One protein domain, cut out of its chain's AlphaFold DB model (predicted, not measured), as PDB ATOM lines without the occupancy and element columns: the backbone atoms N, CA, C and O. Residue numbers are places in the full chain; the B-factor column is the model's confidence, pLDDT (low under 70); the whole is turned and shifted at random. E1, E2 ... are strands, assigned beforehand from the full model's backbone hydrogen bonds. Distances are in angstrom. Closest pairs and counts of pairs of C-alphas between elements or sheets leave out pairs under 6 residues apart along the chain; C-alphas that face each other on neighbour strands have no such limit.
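AT A GLANCE: This is residues 2 to 94 and 132 to 154 of the 154 residues of an uncharacterized protein of Chryseobacterium indoltheticum (UniProt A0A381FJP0). Two sheets lie face to face as a sandwich, E2, E3, E5, E6 and E7 in one layer and E4, E1 and E8 in the other, their strands crossed at 44 degrees. Beyond a cut follows a tail with no named element, residues 132 to 154, of which 132 to 138 stick out. The printed part has 116 residues with eight named strands, E1 to E8 in chain order, and no named helix; the class is all strand, though under half of the residues, 50, are in named strands. The smaller sheet is mixed, in the order E4, E1, E8; the branched one is antiparallel. The whole is compact, with a radius of gyration of the C-alphas of 15.0 A and spans of 44 by 37 by 30 A.

IN THESE COORDINATES: E1, residues 2 to 8, begins at C-alpha 2 (54.111, 26.548, -10.576) and is 20.1 A long. E2 is residues 15 to 21, 19.5 A; E3 29 to 32; E4 40 to 46, 20.2 A; E5 51 to 60, 29.5 A; E6 65 to 68; E7 73 to 76. E8, residues 83 to 89, 20.2 A, ends at C-alpha 89 (43.338, 25.948, 6.273).

HOW THE PARTS SIT: E1 is parallel to E8 (N 4 to O 84, 2.8 A) and antiparallel to E4 (N 5 to O 43, 2.8 A). E2 has its hairpin partner E3 on one side (N 19 to O 31, 2.8 A) and E5 on the other (N 18 to O 57, 2.8 A). E5 has E2 on one side and, on the other side, its hairpin partner E6 beside residues 57 to 59, with N 58 and O 67 2.8 A apart, and E7 beside residues 51 to 55, with N 52 and O 75 2.9 A apart, both within hydrogen-bond range. Between the sheets, the closest C-alphas of E3 and E4 are Val 32 and Cys 43, 7.3 A.

THE WHOLE: Residues 95 to 131 are not printed; C-alphas 94 and 132 are 25.3 A apart. No link is long. Residues 25, 93 to 94 and 132 to 154 have pLDDT under 70.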
ATOM      1  N   LYS A   2      55.546  26.768 -10.545       90.62
ATOM      2  CA  LYS A   2      54.111  26.548 -10.576       90.62
ATOM      3  C   LYS A   2      53.623  26.229  -9.170       90.62
ATOM      4  O   LYS A   2      54.164  25.329  -8.525       90.62
ATOM      5  N   LEU A   3      52.671  27.005  -8.670       92.31
ATOM      6  CA  LEU A   3      52.149  26.884  -7.312       92.31
ATOM      7  C   LEU A   3      50.711  26.374  -7.364       92.31
ATOM      8  O   LEU A   3      49.864  26.973  -8.023       92.31
ATOM      9  N   TYR A   4      50.440  25.294  -6.641       93.38
ATOM     10  CA  TYR A   4      49.113  24.705  -6.512       93.38
ATOM     11  C   TYR A   4      48.606  24.908  -5.087       93.38
ATOM     12  O   TYR A   4      49.043  24.222  -4.164       93.38
ATOM     13  N   PHE A   5      47.683  25.843  -4.904       93.44
ATOM     14  CA  PHE A   5      47.054  26.126  -3.619       93.44
ATOM     15  C   PHE A   5      45.830  25.248  -3.431       93.44
ATOM     16  O   PHE A   5      44.975  25.182  -4.311       93.44
ATOM     17  N   ASN A   6      45.738  24.612  -2.270       92.12
ATOM     18  CA  ASN A   6      44.623  23.778  -1.859       92.12
ATOM     19  C   ASN A   6      44.187  24.235  -0.469       92.12
ATOM     20  O   ASN A   6      45.010  24.281   0.441       92.12
ATOM     21  N   ILE A   7      42.909  24.560  -0.306       91.44
ATOM     22  CA  ILE A   7      42.346  24.963   0.985       91.44
ATOM     23  C   ILE A   7      40.985  24.318   1.185       91.44
ATOM     24  O   ILE A   7      40.172  24.263   0.264       91.44
ATOM     25  N   GLU A   8      40.735  23.829   2.391       89.94
ATOM     26  CA  GLU A   8      39.417  23.350   2.790       89.94
ATOM     27  C   GLU A   8      38.613  24.510   3.383       89.94
ATOM     28  O   GLU A   8      39.016  25.130   4.372       89.94
ATOM     29  N   TYR A   9      37.495  24.855   2.740       88.81
ATOM     30  CA  TYR A   9      36.629  25.935   3.198       88.81
ATOM     31  C   TYR A   9      35.191  25.758   2.701       88.81
ATOM     32  O   TYR A   9      34.928  25.676   1.499       88.81
ATOM     33  N   HIS A  10      34.238  25.759   3.633       87.75
ATOM     34  CA  HIS A  10      32.816  25.673   3.314       87.75
ATOM     35  C   HIS A  10      32.236  27.058   3.036       87.75
ATOM     36  O   HIS A  10      32.171  27.906   3.927       87.75
ATOM     37  N   THR A  11      31.777  27.260   1.805       88.12
ATOM     38  CA  THR A  11      31.086  28.478   1.380       88.12
ATOM     39  C   THR A  11      29.586  28.247   1.238       88.12
ATOM     40  O   THR A  11      29.111  27.114   1.114       88.12
ATOM     41  N   LYS A  12      28.820  29.335   1.255       88.56
ATOM     42  CA  LYS A  12      27.404  29.331   0.882       88.56
ATOM     43  C   LYS A  12      27.245  29.449  -0.638       88.56
ATOM     44  O   LYS A  12      28.162  29.909  -1.322       88.56
ATOM     45  N   PRO A  13      26.076  29.067  -1.185       85.00
ATOM     46  CA  PRO A  13      25.761  29.328  -2.584       85.00
ATOM     47  C   PRO A  13      25.918  30.818  -2.918       85.00
ATOM     48  O   PRO A  13      25.412  31.660  -2.181       85.00
ATOM     49  N   GLY A  14      26.618  31.117  -4.012       86.50
ATOM     50  CA  GLY A  14      26.903  32.483  -4.474       86.50
ATOM     51  C   GLY A  14      28.177  33.116  -3.900       86.50
ATOM     52  O   GLY A  14      28.607  34.167  -4.360       86.50
ATOM     53  N   GLU A  15      28.839  32.470  -2.938       91.94
ATOM     54  CA  GLU A  15      30.123  32.942  -2.420       91.94
ATOM     55  C   GLU A  15      31.298  32.359  -3.225       91.94
ATOM     56  O   GLU A  15      31.306  31.181  -3.604       91.94
ATOM     57  N   LYS A  16      32.330  33.178  -3.446       93.00
ATOM     58  CA  LYS A  16      33.549  32.833  -4.184       93.00
ATOM     59  C   LYS A  16      34.773  33.014  -3.305       93.00
ATOM     60  O   LYS A  16      34.897  34.001  -2.583       93.00
ATOM     61  N   LEU A  17      35.691  32.055  -3.380       94.12
ATOM     62  CA  LEU A  17      36.975  32.136  -2.700       94.12
ATOM     63  C   LEU A  17      38.042  32.666  -3.659       94.12
ATOM     64  O   LEU A  17      38.171  32.194  -4.787       94.12
ATOM     65  N   GLU A  18      38.822  33.628  -3.192       94.94
ATOM     66  CA  GLU A  18      39.896  34.279  -3.929       94.94
ATOM     67  C   GLU A  18      41.214  34.166  -3.162       94.94
ATOM     68  O   GLU A  18      41.274  34.339  -1.941       94.94
ATOM     69  N   LEU A  19      42.288  33.915  -3.900       94.19
ATOM     70  CA  LEU A  19      43.662  34.007  -3.436       94.19
ATOM     71  C   LEU A  19      44.215  35.381  -3.817       94.19
ATOM     72  O   LEU A  19      44.295  35.721  -4.997       94.19
ATOM     73  N   ILE A  20      44.628  36.157  -2.820       94.19
ATOM     74  CA  ILE A  20      45.242  37.468  -3.016       94.19
ATOM     75  C   ILE A  20      46.739  37.342  -2.793       94.19
ATOM     76  O   ILE A  20      47.167  36.992  -1.695       94.19
ATOM     77  N   ILE A  21      47.530  37.653  -3.814       92.44
ATOM     78  CA  ILE A  21      48.991  37.684  -3.740       92.44
ATOM     79  C   ILE A  21      49.432  39.143  -3.652       92.44
ATOM     80  O   ILE A  21      49.120  39.945  -4.532       92.44
ATOM     81  N   ASP A  22      50.142  39.471  -2.577       87.94
ATOM     82  CA  ASP A  22      50.656  40.804  -2.269       87.94
ATOM     83  C   ASP A  22      52.176  40.809  -2.466       87.94
ATOM     84  O   ASP A  22      52.944  40.315  -1.635       87.94
ATOM     85  N   GLU A  23      52.624  41.311  -3.613       80.69
ATOM     86  CA  GLU A  23      54.043  41.482  -3.908       80.69
ATOM     87  C   GLU A  23      54.479  42.881  -3.466       80.69
ATOM     88  O   GLU A  23      53.849  43.868  -3.823       80.69
ATOM     89  N   LYS A  24      55.595  42.994  -2.734       70.56
ATOM     90  CA  LYS A  24      56.091  44.294  -2.233       70.56
ATOM     91  C   LYS A  24      56.267  45.363  -3.321       70.56
ATOM     92  O   LYS A  24      56.181  46.546  -3.006       70.56
ATOM     93  N   ASP A  25      56.502  44.939  -4.560       67.62
ATOM     94  CA  ASP A  25      56.859  45.798  -5.690       67.62
ATOM     95  C   ASP A  25      55.779  45.817  -6.793       67.62
ATOM     96  O   ASP A  25      56.027  46.284  -7.904       67.62
ATOM     97  N   SER A  26      54.582  45.272  -6.545       75.00
ATOM     98  CA  SER A  26      53.512  45.195  -7.547       75.00
ATOM     99  C   SER A  26      52.120  45.270  -6.929       75.00
ATOM    100  O   SER A  26      51.917  44.971  -5.759       75.00
ATOM    101  N   ALA A  27      51.137  45.687  -7.730       82.31
ATOM    102  CA  ALA A  27      49.748  45.699  -7.289       82.31
ATOM    103  C   ALA A  27      49.291  44.283  -6.907       82.31
ATOM    104  O   ALA A  27      49.611  43.315  -7.603       82.31
ATOM    105  N   ALA A  28      48.519  44.182  -5.821       86.31
ATOM    106  CA  ALA A  28      47.987  42.912  -5.353       86.31
ATOM    107  C   ALA A  28      47.149  42.238  -6.449       86.31
ATOM    108  O   ALA A  28      46.252  42.851  -7.036       86.31
ATOM    109  N   ARG A  29      47.441  40.966  -6.719       90.56
ATOM    110  CA  ARG A  29      46.759  40.174  -7.748       90.56
ATOM    111  C   ARG A  29      45.742  39.258  -7.086       90.56
ATOM    112  O   ARG A  29      46.078  38.581  -6.118       90.56
ATOM    113  N   SER A  30      44.516  39.245  -7.607       92.06
ATOM    114  CA  SER A  30      43.461  38.327  -7.165       92.06
ATOM    115  C   SER A  30      43.311  37.178  -8.151       92.06
ATOM    116  O   SER A  30      43.238  37.402  -9.360       92.06
ATOM    117  N   TYR A  31      43.241  35.961  -7.624       93.69
ATOM    118  CA  TYR A  31      43.010  34.737  -8.373       93.69
ATOM    119  C   TYR A  31      41.783  34.033  -7.801       93.69
ATOM    120  O   TYR A  31      41.777  33.626  -6.640       93.69
ATOM    121  N   VAL A  32      40.739  33.874  -8.613       93.25
ATOM    122  CA  VAL A  32      39.546  33.118  -8.210       93.25
ATOM    123  C   VAL A  32      39.916  31.641  -8.084       93.25
ATOM    124  O   VAL A  32      40.552  31.070  -8.971       93.25
ATOM    125  N   MET A  33      39.537  31.026  -6.969       94.44
ATOM    126  CA  MET A  33      39.768  29.610  -6.719       94.44
ATOM    127  C   MET A  33      38.621  28.767  -7.286       94.44
ATOM    128  O   MET A  33      37.467  29.190  -7.325       94.44
ATOM    129  N   PHE A  34      38.930  27.539  -7.683       93.00
ATOM    130  CA  PHE A  34      37.960  26.575  -8.185       93.00
ATOM    131  C   PHE A  34      37.493  25.658  -7.060       93.00
ATOM    132  O   PHE A  34      38.298  24.947  -6.456       93.00
ATOM    133  N   HIS A  35      36.188  25.654  -6.795       90.62
ATOM    134  CA  HIS A  35      35.580  24.715  -5.860       90.62
ATOM    135  C   HIS A  35      35.544  23.309  -6.469       90.62
ATOM    136  O   HIS A  35      35.070  23.107  -7.588       90.62
ATOM    137  N   THR A  36      36.029  22.328  -5.719       86.38
ATOM    138  CA  THR A  36      36.004  20.909  -6.080       86.38
ATOM    139  C   THR A  36      35.033  20.145  -5.183       86.38
ATOM    140  O   THR A  36      34.554  20.656  -4.170       86.38
ATOM    141  N   GLN A  37      34.696  18.911  -5.562       75.88
ATOM    142  CA  GLN A  37      33.849  18.058  -4.725       75.88
ATOM    143  C   GLN A  37      34.540  17.840  -3.365       75.88
ATOM    144  O   GLN A  37      35.742  17.583  -3.329       75.88
ATOM    145  N   ASN A  38      33.773  17.958  -2.272       78.25
ATOM    146  CA  ASN A  38      34.194  17.837  -0.861       78.25
ATOM    147  C   ASN A  38      34.683  19.123  -0.158       78.25
ATOM    148  O   ASN A  38      35.388  19.025   0.837       78.25
ATOM    149  N   GLY A  39      34.313  20.324  -0.618       80.62
ATOM    150  CA  GLY A  39      34.633  21.570   0.111       80.62
ATOM    151  C   GLY A  39      36.095  22.014  -0.006       80.62
ATOM    152  O   GLY A  39      36.540  22.918   0.704       80.62
ATOM    153  N   LEU A  40      36.841  21.391  -0.920       89.94
ATOM    154  CA  LEU A  40      38.206  21.759  -1.264       89.94
ATOM    155  C   LEU A  40      38.205  22.787  -2.390       89.94
ATOM    156  O   LEU A  40      37.567  22.596  -3.427       89.94
ATOM    157  N   TRP A  41      38.994  23.835  -2.226       93.75
ATOM    158  CA  TRP A  41      39.234  24.861  -3.227       93.75
ATOM    159  C   TRP A  41      40.652  24.760  -3.753       93.75
ATOM    160  O   TRP A  41      41.595  24.584  -2.980       93.75
ATOM    161  N   LYS A  42      40.801  24.896  -5.071       94.38
ATOM    162  CA  LYS A  42      42.089  24.782  -5.756       94.38
ATOM    163  C   LYS A  42      42.393  26.012  -6.591       94.38
ATOM    164  O   LYS A  42      41.506  26.560  -7.237       94.38
ATOM    165  N   CYS A  43      43.647  26.431  -6.604       94.38
ATOM    166  CA  CYS A  43      44.120  27.507  -7.467       94.38
ATOM    167  C   CYS A  43      45.523  27.191  -7.970       94.38
ATOM    168  O   CYS A  43      46.354  26.668  -7.230       94.38
ATOM    169  N   GLU A  44      45.768  27.514  -9.230       94.12
ATOM    170  CA  GLU A  44      47.050  27.337  -9.890       94.12
ATOM    171  C   GLU A  44      47.602  28.712 -10.251       94.12
ATOM    172  O   GLU A  44      46.906  29.522 -10.863       94.12
ATOM    173  N   VAL A  45      48.843  28.980  -9.849       92.12
ATOM    174  CA  VAL A  45      49.506  30.258 -10.109       92.12
ATOM    175  C   VAL A  45      50.919  30.016 -10.615       92.12
ATOM    176  O   VAL A  45      51.738  29.381  -9.946       92.12
ATOM    177  N   ASP A  46      51.227  30.595 -11.772       90.81
ATOM    178  CA  ASP A  46      52.599  30.735 -12.244       90.81
ATOM    179  C   ASP A  46      53.269  31.911 -11.532       90.81
ATOM    180  O   ASP A  46      52.874  33.071 -11.661       90.81
ATOM    181  N   PHE A  47      54.301  31.599 -10.756       86.81
ATOM    182  CA  PHE A  47      55.027  32.548  -9.924       86.81
ATOM    183  C   PHE A  47      56.525  32.482 -10.231       86.81
ATOM    184  O   PHE A  47      57.041  31.421 -10.568       86.81
ATOM    185  N   PHE A  48      57.264  33.584 -10.135       83.88
ATOM    186  CA  PHE A  48      58.693  33.604 -10.512       83.88
ATOM    187  C   PHE A  48      59.632  33.987  -9.366       83.88
ATOM    188  O   PHE A  48      60.838  33.760  -9.459       83.88
ATOM    189  N   SER A  49      59.093  34.510  -8.267       84.62
ATOM    190  CA  SER A  49      59.892  35.019  -7.154       84.62
ATOM    191  C   SER A  49      60.215  33.935  -6.123       84.62
ATOM    192  O   SER A  49      59.506  32.943  -5.975       84.62
ATOM    193  N   LYS A  50      61.302  34.140  -5.369       83.44
ATOM    194  CA  LYS A  50      61.785  33.198  -4.338       83.44
ATOM    195  C   LYS A  50      60.912  33.162  -3.086       83.44
ATOM    196  O   LYS A  50      61.028  32.244  -2.283       83.44
ATOM    197  N   SER A  51      60.085  34.177  -2.888       87.38
ATOM    198  CA  SER A  51      59.176  34.271  -1.755       87.38
ATOM    199  C   SER A  51      57.850  34.839  -2.208       87.38
ATOM    200  O   SER A  51      57.832  35.772  -3.011       87.38
ATOM    201  N   ILE A  52      56.771  34.320  -1.643       88.38
ATOM    202  CA  ILE A  52      55.415  34.784  -1.895       88.38
ATOM    203  C   ILE A  52      54.773  35.244  -0.593       88.38
ATOM    204  O   ILE A  52      54.998  34.665   0.473       88.38
ATOM    205  N   ALA A  53      53.972  36.293  -0.706       90.69
ATOM    206  CA  ALA A  53      53.125  36.820   0.342       90.69
ATOM    207  C   ALA A  53      51.676  36.754  -0.157       90.69
ATOM    208  O   ALA A  53      51.375  37.290  -1.219       90.69
ATOM    209  N   TYR A  54      50.796  36.052   0.554       92.06
ATOM    210  CA  TYR A  54      49.417  35.843   0.105       92.06
ATOM    211  C   TYR A  54      48.422  35.747   1.262       92.06
ATOM    212  O   TYR A  54      48.805  35.573   2.417       92.06
ATOM    213  N   LYS A  55      47.134  35.879   0.955       92.50
ATOM    214  CA  LYS A  55      46.019  35.687   1.891       92.50
ATOM    215  C   LYS A  55      44.765  35.246   1.143       92.50
ATOM    216  O   LYS A  55      44.627  35.543  -0.044       92.50
ATOM    217  N   TYR A  56      43.842  34.594   1.838       93.81
ATOM    218  CA  TYR A  56      42.550  34.218   1.270       93.81
ATOM    219  C   TYR A  56      41.468  35.267   1.554       93.81
ATOM    220  O   TYR A  56      41.447  35.932   2.598       93.81
ATOM    221  N   ARG A  57      40.546  35.418   0.601       93.94
ATOM    222  CA  ARG A  57      39.417  36.346   0.672       93.94
ATOM    223  C   ARG A  57      38.154  35.685   0.139       93.94
ATOM    224  O   ARG A  57      38.188  35.021  -0.884       93.94
ATOM    225  N   LEU A  58      37.042  35.887   0.831       93.88
ATOM    226  CA  LEU A  58      35.721  35.426   0.431       93.88
ATOM    227  C   LEU A  58      34.916  36.616  -0.091       93.88
ATOM    228  O   LEU A  58      34.729  37.603   0.631       93.88
ATOM    229  N   THR A  59      34.435  36.514  -1.322       93.81
ATOM    230  CA  THR A  59      33.612  37.520  -1.993       93.81
ATOM    231  C   THR A  59      32.219  36.973  -2.294       93.81
ATOM    232  O   THR A  59      32.015  35.766  -2.405       93.81
ATOM    233  N   ASP A  60      31.239  37.865  -2.362       92.44
ATOM    234  CA  ASP A  60      29.898  37.570  -2.875       92.44
ATOM    235  C   ASP A  60      29.882  37.608  -4.414       92.44
ATOM    236  O   ASP A  60      30.802  38.139  -5.044       92.44
ATOM    237  N   ASP A  61      28.804  37.133  -5.036       87.44
ATOM    238  CA  ASP A  61      28.583  37.213  -6.483       87.44
ATOM    239  C   ASP A  61      28.624  38.652  -7.014       87.44
ATOM    240  O   ASP A  61      29.059  38.885  -8.144       87.44
ATOM    241  N   SER A  62      28.249  39.617  -6.171       86.50
ATOM    242  CA  SER A  62      28.307  41.054  -6.463       86.50
ATOM    243  C   SER A  62      29.718  41.656  -6.333       86.50
ATOM    244  O   SER A  62      29.890  42.857  -6.523       86.50
ATOM    245  N   GLY A  63      30.727  40.862  -5.950       84.31
ATOM    246  CA  GLY A  63      32.103  41.316  -5.709       84.31
ATOM    247  C   GLY A  63      32.331  41.974  -4.343       84.31
ATOM    248  O   GLY A  63      33.418  42.484  -4.070       84.31
ATOM    249  N   ASN A  64      31.330  41.956  -3.458       90.31
ATOM    250  CA  ASN A  64      31.464  42.477  -2.099       90.31
ATOM    251  C   ASN A  64      32.331  41.544  -1.248       90.31
ATOM    252  O   ASN A  64      32.132  40.332  -1.251       90.31
ATOM    253  N   ILE A  65      33.267  42.101  -0.477       92.31
ATOM    254  CA  ILE A  65      34.127  41.314   0.414       92.31
ATOM    255  C   ILE A  65      33.319  40.906   1.650       92.31
ATOM    256  O   ILE A  65      32.978  41.745   2.482       92.31
ATOM    257  N   LEU A  66      33.041  39.608   1.782       90.62
ATOM    258  CA  LEU A  66      32.323  39.042   2.924       90.62
ATOM    259  C   LEU A  66      33.274  38.744   4.083       90.62
ATOM    260  O   LEU A  66      32.961  39.017   5.244       90.62
ATOM    261  N   ARG A  67      34.442  38.167   3.774       89.50
ATOM    262  CA  ARG A  67      35.496  37.867   4.750       89.50
ATOM    263  C   ARG A  67      36.872  37.973   4.121       89.50
ATOM    264  O   ARG A  67      37.057  37.696   2.944       89.50
ATOM    265  N   GLU A  68      37.853  38.306   4.941       89.00
ATOM    266  CA  GLU A  68      39.260  38.315   4.562       89.00
ATOM    267  C   GLU A  68      40.083  37.742   5.716       89.00
ATOM    268  O   GLU A  68      39.756  37.964   6.889       89.00
ATOM    269  N   GLU A  69      41.126  36.980   5.395       84.50
ATOM    270  CA  GLU A  69      42.078  36.525   6.399       84.50
ATOM    271  C   GLU A  69      42.849  37.692   7.024       84.50
ATOM    272  O   GLU A  69      43.289  38.629   6.355       84.50
ATOM    273  N   PHE A  70      43.054  37.607   8.338       75.19
ATOM    274  CA  PHE A  70      43.729  38.654   9.114       75.19
ATOM    275  C   PHE A  70      45.244  38.632   8.955       75.19
ATOM    276  O   PHE A  70      45.901  39.659   9.133       75.19
ATOM    277  N   VAL A  71      45.805  37.456   8.686       78.50
ATOM    278  CA  VAL A  71      47.246  37.241   8.651       78.50
ATOM    279  C   VAL A  71      47.654  36.889   7.239       78.50
ATOM    280  O   VAL A  71      47.095  35.996   6.618       78.50
ATOM    281  N   LEU A  72      48.678  37.587   6.771       84.06
ATOM    282  CA  LEU A  72      49.307  37.309   5.500       84.06
ATOM    283  C   LEU A  72      50.275  36.124   5.639       84.06
ATOM    284  O   LEU A  72      51.204  36.147   6.455       84.06
ATOM    285  N   HIS A  73      50.055  35.102   4.824       86.31
ATOM    286  CA  HIS A  73      50.938  33.963   4.654       86.31
ATOM    287  C   HIS A  73      52.211  34.390   3.929       86.31
ATOM    288  O   HIS A  73      52.169  35.172   2.983       86.31
ATOM    289  N   ARG A  74      53.363  33.891   4.388       87.12
ATOM    290  CA  ARG A  74      54.663  34.115   3.748       87.12
ATOM    291  C   ARG A  74      55.364  32.784   3.577       87.12
ATOM    292  O   ARG A  74      55.638  32.118   4.570       87.12
ATOM    293  N   LEU A  75      55.668  32.427   2.335       85.94
ATOM    294  CA  LEU A  75      56.401  31.209   2.006       85.94
ATOM    295  C   LEU A  75      57.672  31.557   1.236       85.94
ATOM    296  O   LEU A  75      57.674  32.462   0.402       85.94
ATOM    297  N   GLY A  76      58.751  30.838   1.539       85.44
ATOM    298  CA  GLY A  76      60.010  30.880   0.801       85.44
ATOM    299  C   GLY A  76      60.205  29.581   0.029       85.44
ATOM    300  O   GLY A  76      59.991  28.500   0.577       85.44
ATOM    301  N   PHE A  77      60.624  29.684  -1.229       83.38
ATOM    302  CA  PHE A  77      60.800  28.551  -2.126       83.38
ATOM    303  C   PHE A  77      62.288  28.267  -2.387       83.38
ATOM    304  O   PHE A  77      63.039  29.178  -2.757       83.38
ATOM    305  N   PRO A  78      62.745  27.012  -2.228       80.50
ATOM    306  CA  PRO A  78      64.077  26.596  -2.654       80.50
ATOM    307  C   PRO A  78      64.193  26.546  -4.189       80.50
ATOM    308  O   PRO A  78      63.238  26.226  -4.888       80.50
ATOM    309  N   HIS A  79      65.391  26.804  -4.723       74.25
ATOM    310  CA  HIS A  79      65.640  26.945  -6.172       74.25
ATOM    311  C   HIS A  79      65.596  25.631  -6.961       74.25
ATOM    312  O   HIS A  79      65.587  25.647  -8.188       74.25
ATOM    313  N   ASN A  80      65.604  24.494  -6.269       80.69
ATOM    314  CA  ASN A  80      65.824  23.193  -6.897       80.69
ATOM    315  C   ASN A  80      64.545  22.586  -7.489       80.69
ATOM    316  O   ASN A  80      64.614  21.559  -8.157       80.69
ATOM    317  N   TYR A  81      63.387  23.205  -7.253       81.44
ATOM    318  CA  TYR A  81      62.091  22.660  -7.641       81.44
ATOM    319  C   TYR A  81      61.314  23.644  -8.504       81.44
ATOM    320  O   TYR A  81      61.399  24.863  -8.342       81.44
ATOM    321  N   LYS A  82      60.551  23.088  -9.445       85.44
ATOM    322  CA  LYS A  82      59.748  23.860 -10.397       85.44
ATOM    323  C   LYS A  82      58.284  23.958  -9.988       85.44
ATOM    324  O   LYS A  82      57.629  24.906 -10.413       85.44
ATOM    325  N   GLU A  83      57.802  23.029  -9.166       87.56
ATOM    326  CA  GLU A  83      56.396  22.899  -8.788       87.56
ATOM    327  C   GLU A  83      56.248  22.716  -7.279       87.56
ATOM    328  O   GLU A  83      57.046  22.013  -6.655       87.56
ATOM    329  N   PHE A  84      55.222  23.339  -6.703       86.50
ATOM    330  CA  PHE A  84      54.934  23.274  -5.274       86.50
ATOM    331  C   PHE A  84      53.443  23.070  -5.033       86.50
ATOM    332  O   PHE A  84      52.615  23.798  -5.580       86.50
ATOM    333  N   LEU A  85      53.109  22.109  -4.171       88.12
ATOM    334  CA  LEU A  85      51.763  21.940  -3.636       88.12
ATOM    335  C   LEU A  85      51.695  22.573  -2.248       88.12
ATOM    336  O   LEU A  85      52.503  22.265  -1.373       88.12
ATOM    337  N   ILE A  86      50.724  23.457  -2.072       89.31
ATOM    338  CA  ILE A  86      50.467  24.208  -0.851       89.31
ATOM    339  C   ILE A  86      49.107  23.749  -0.332       89.31
ATOM    340  O   ILE A  86      48.118  23.781  -1.067       89.31
ATOM    341  N   PHE A  87      49.083  23.292   0.917       86.44
ATOM    342  CA  PHE A  87      47.868  22.915   1.632       86.44
ATOM    343  C   PHE A  87      47.690  23.875   2.800       86.44
ATOM    344  O   PHE A  87      48.586  24.017   3.633       86.44
ATOM    345  N   ASP A  88      46.547  24.541   2.823       86.25
ATOM    346  CA  ASP A  88      46.204  25.587   3.770       86.25
ATOM    347  C   ASP A  88      44.844  25.305   4.418       86.25
ATOM    348  O   ASP A  88      43.992  24.609   3.873       86.25
ATOM    349  N   GLU A  89      44.631  25.902   5.585       83.88
ATOM    350  CA  GLU A  89      43.338  25.948   6.273       83.88
ATOM    351  C   GLU A  89      42.964  27.403   6.530       83.88
ATOM    352  O   GLU A  89      43.843  28.220   6.788       83.88
ATOM    353  N   TRP A  90      41.688  27.768   6.502       84.06
ATOM    354  CA  TRP A  90      41.317  29.170   6.704       84.06
ATOM    355  C   TRP A  90      41.725  29.688   8.092       84.06
ATOM    356  O   TRP A  90      41.299  29.160   9.125       84.06
ATOM    357  N   ASN A  91      42.515  30.764   8.135       75.88
ATOM    358  CA  ASN A  91      43.017  31.326   9.384       75.88
ATOM    359  C   ASN A  91      41.926  32.120  10.130       75.88
ATOM    360  O   ASN A  91      41.740  33.330   9.964       75.88
ATOM    361  N   ASN A  92      41.194  31.416  10.991       74.00
ATOM    362  CA  ASN A  92      40.190  31.995  11.874       74.00
ATOM    363  C   ASN A  92      40.806  32.887  12.962       74.00
ATOM    364  O   ASN A  92      41.810  32.559  13.585       74.00
ATOM    365  N   LYS A  93      40.120  33.983  13.309       67.56
ATOM    366  CA  LYS A  93      40.539  34.904  14.389       67.56
ATOM    367  C   LYS A  93      40.863  34.215  15.719       67.56
ATOM    368  O   LYS A  93      41.676  34.733  16.475       67.56
ATOM    369  N   ASN A  94      40.224  33.080  15.992       65.88
ATOM    370  CA  ASN A  94      40.275  32.391  17.279       65.88
ATOM    371  C   ASN A  94      41.490  31.465  17.437       65.88
ATOM    372  O   ASN A  94      41.632  30.845  18.488       65.88
ATOM    373  N   PRO A 132      63.628  25.600  21.782       55.72
ATOM    374  CA  PRO A 132      64.435  25.492  20.575       55.72
ATOM    375  C   PRO A 132      64.930  26.885  20.170       55.72
ATOM    376  O   PRO A 132      64.196  27.870  20.258       55.72
ATOM    377  N   ILE A 133      66.197  26.976  19.764       52.22
ATOM    378  CA  ILE A 133      66.805  28.238  19.339       52.22
ATOM    379  C   ILE A 133      66.126  28.653  18.031       52.22
ATOM    380  O   ILE A 133      66.380  28.071  16.978       52.22
ATOM    381  N   TYR A 134      65.230  29.635  18.107       48.94
ATOM    382  CA  TYR A 134      64.610  30.238  16.933       48.94
ATOM    383  C   TYR A 134      65.588  31.246  16.327       48.94
ATOM    384  O   TYR A 134      65.994  32.195  16.999       48.94
ATOM    385  N   ASN A 135      65.975  31.045  15.066       56.94
ATOM    386  CA  ASN A 135      66.787  32.030  14.359       56.94
ATOM    387  C   ASN A 135      65.968  33.316  14.129       56.94
ATOM    388  O   ASN A 135      64.800  33.213  13.756       56.94
ATOM    389  N   PRO A 136      66.553  34.520  14.292       51.50
ATOM    390  CA  PRO A 136      65.856  35.793  14.060       51.50
ATOM    391  C   PRO A 136      65.251  35.920  12.654       51.50
ATOM    392  O   PRO A 136      64.230  36.580  12.472       51.50
ATOM    393  N   ASP A 137      65.854  35.243  11.675       57.69
ATOM    394  CA  ASP A 137      65.417  35.231  10.274       57.69
ATOM    395  C   ASP A 137      64.211  34.308  10.029       57.69
ATOM    396  O   ASP A 137      63.619  34.300   8.947       57.69
ATOM    397  N   TRP A 138      63.822  33.514  11.028       53.56
ATOM    398  CA  TRP A 138      62.644  32.663  10.969       53.56
ATOM    399  C   TRP A 138      61.410  33.483  11.342       53.56
ATOM    400  O   TRP A 138      60.976  33.524  12.494       53.56
ATOM    401  N   GLY A 139      60.829  34.159  10.352       47.03
ATOM    402  CA  GLY A 139      59.532  34.808  10.521       47.03
ATOM    403  C   GLY A 139      58.502  33.829  11.103       47.03
ATOM    404  O   GLY A 139      58.268  32.774  10.524       47.03
ATOM    405  N   ASN A 140      57.917  34.182  12.255       41.56
ATOM    406  CA  ASN A 140      56.786  33.532  12.935       41.56
ATOM    407  C   ASN A 140      56.572  32.035  12.615       41.56
ATOM    408  O   ASN A 140      55.580  31.657  11.991       41.56
ATOM    409  N   CYS A 141      57.438  31.162  13.142       40.59
ATOM    410  CA  CYS A 141      57.276  29.698  13.092       40.59
ATOM    411  C   CYS A 141      56.031  29.143  13.816       40.59
ATOM    412  O   CYS A 141      55.849  27.927  13.847       40.59
ATOM    413  N   PHE A 142      55.175  29.990  14.397       37.59
ATOM    414  CA  PHE A 142      53.875  29.562  14.926       37.59
ATOM    415  C   PHE A 142      52.876  29.198  13.817       37.59
ATOM    416  O   PHE A 142      51.960  28.429  14.065       37.59
ATOM    417  N   ASN A 143      53.108  29.623  12.569       36.62
ATOM    418  CA  ASN A 143      52.434  29.047  11.404       36.62
ATOM    419  C   ASN A 143      53.094  27.712  11.012       36.62
ATOM    420  O   ASN A 143      53.615  27.569   9.908       36.62
ATOM    421  N   ARG A 144      53.058  26.687  11.874       34.72
ATOM    422  CA  ARG A 144      53.123  25.305  11.365       34.72
ATOM    423  C   ARG A 144      51.750  24.929  10.811       34.72
ATOM    424  O   ARG A 144      51.109  23.999  11.283       34.72
ATOM    425  N   LYS A 145      51.323  25.637   9.764       38.12
ATOM    426  CA  LYS A 145      50.531  24.977   8.736       38.12
ATOM    427  C   LYS A 145      51.520  24.103   7.987       38.12
ATOM    428  O   LYS A 145      52.518  24.593   7.456       38.12
ATOM    429  N   TYR A 146      51.315  22.799   8.047       35.22
ATOM    430  CA  TYR A 146      52.102  21.867   7.267       35.22
ATOM    431  C   TYR A 146      51.800  22.144   5.794       35.22
ATOM    432  O   TYR A 146      50.824  21.635   5.256       35.22
ATOM    433  N   ALA A 147      52.643  22.932   5.126       36.47
ATOM    434  CA  ALA A 147      52.754  22.844   3.681       36.47
ATOM    435  C   ALA A 147      53.298  21.442   3.383       36.47
ATOM    436  O   ALA A 147      54.509  21.218   3.333       36.47
ATOM    437  N   PHE A 148      52.403  20.459   3.281       36.44
ATOM    438  CA  PHE A 148      52.740  19.156   2.735       36.44
ATOM    439  C   PHE A 148      53.060  19.371   1.259       36.44
ATOM    440  O   PHE A 148      52.188  19.312   0.399       36.44
ATOM    441  N   ILE A 149      54.330  19.627   0.953       37.25
ATOM    442  CA  ILE A 149      54.840  19.525  -0.412       37.25
ATOM    443  C   ILE A 149      54.773  18.035  -0.756       37.25
ATOM    444  O   ILE A 149      55.702  17.270  -0.499       37.25
ATOM    445  N   ARG A 150      53.616  17.585  -1.249       33.50
ATOM    446  CA  ARG A 150      53.435  16.205  -1.685       33.50
ATOM    447  C   ARG A 150      54.086  16.081  -3.055       33.50
ATOM    448  O   ARG A 150      53.578  16.595  -4.045       33.50
ATOM    449  N   GLN A 151      55.247  15.441  -3.074       43.25
ATOM    450  CA  GLN A 151      55.982  15.076  -4.275       43.25
ATOM    451  C   GLN A 151      55.104  14.159  -5.142       43.25
ATOM    452  O   GLN A 151      54.739  13.068  -4.706       43.25
ATOM    453  N   LEU A 152      54.756  14.586  -6.358       34.97
ATOM    454  CA  LEU A 152      54.322  13.648  -7.393       34.97
ATOM    455  C   LEU A 152      55.596  12.998  -7.937       34.97
ATOM    456  O   LEU A 152      56.379  13.633  -8.642       34.97
ATOM    457  N   GLY A 153      55.862  11.771  -7.491       34.62
ATOM    458  CA  GLY A 153      56.863  10.915  -8.116       34.62
ATOM    459  C   GLY A 153      56.415  10.565  -9.532       34.62
ATOM    460  O   GLY A 153      55.226  10.327  -9.747       34.62
ATOM    461  N   LEU A 154      57.372  10.604 -10.463       33.31
ATOM    462  CA  LEU A 154      57.260  10.015 -11.799       33.31
ATOM    463  C   LEU A 154      56.846   8.541 -11.721       33.31
ATOM    464  O   LEU A 154      57.320   7.860 -10.782       33.31
TER     465      LEU A 154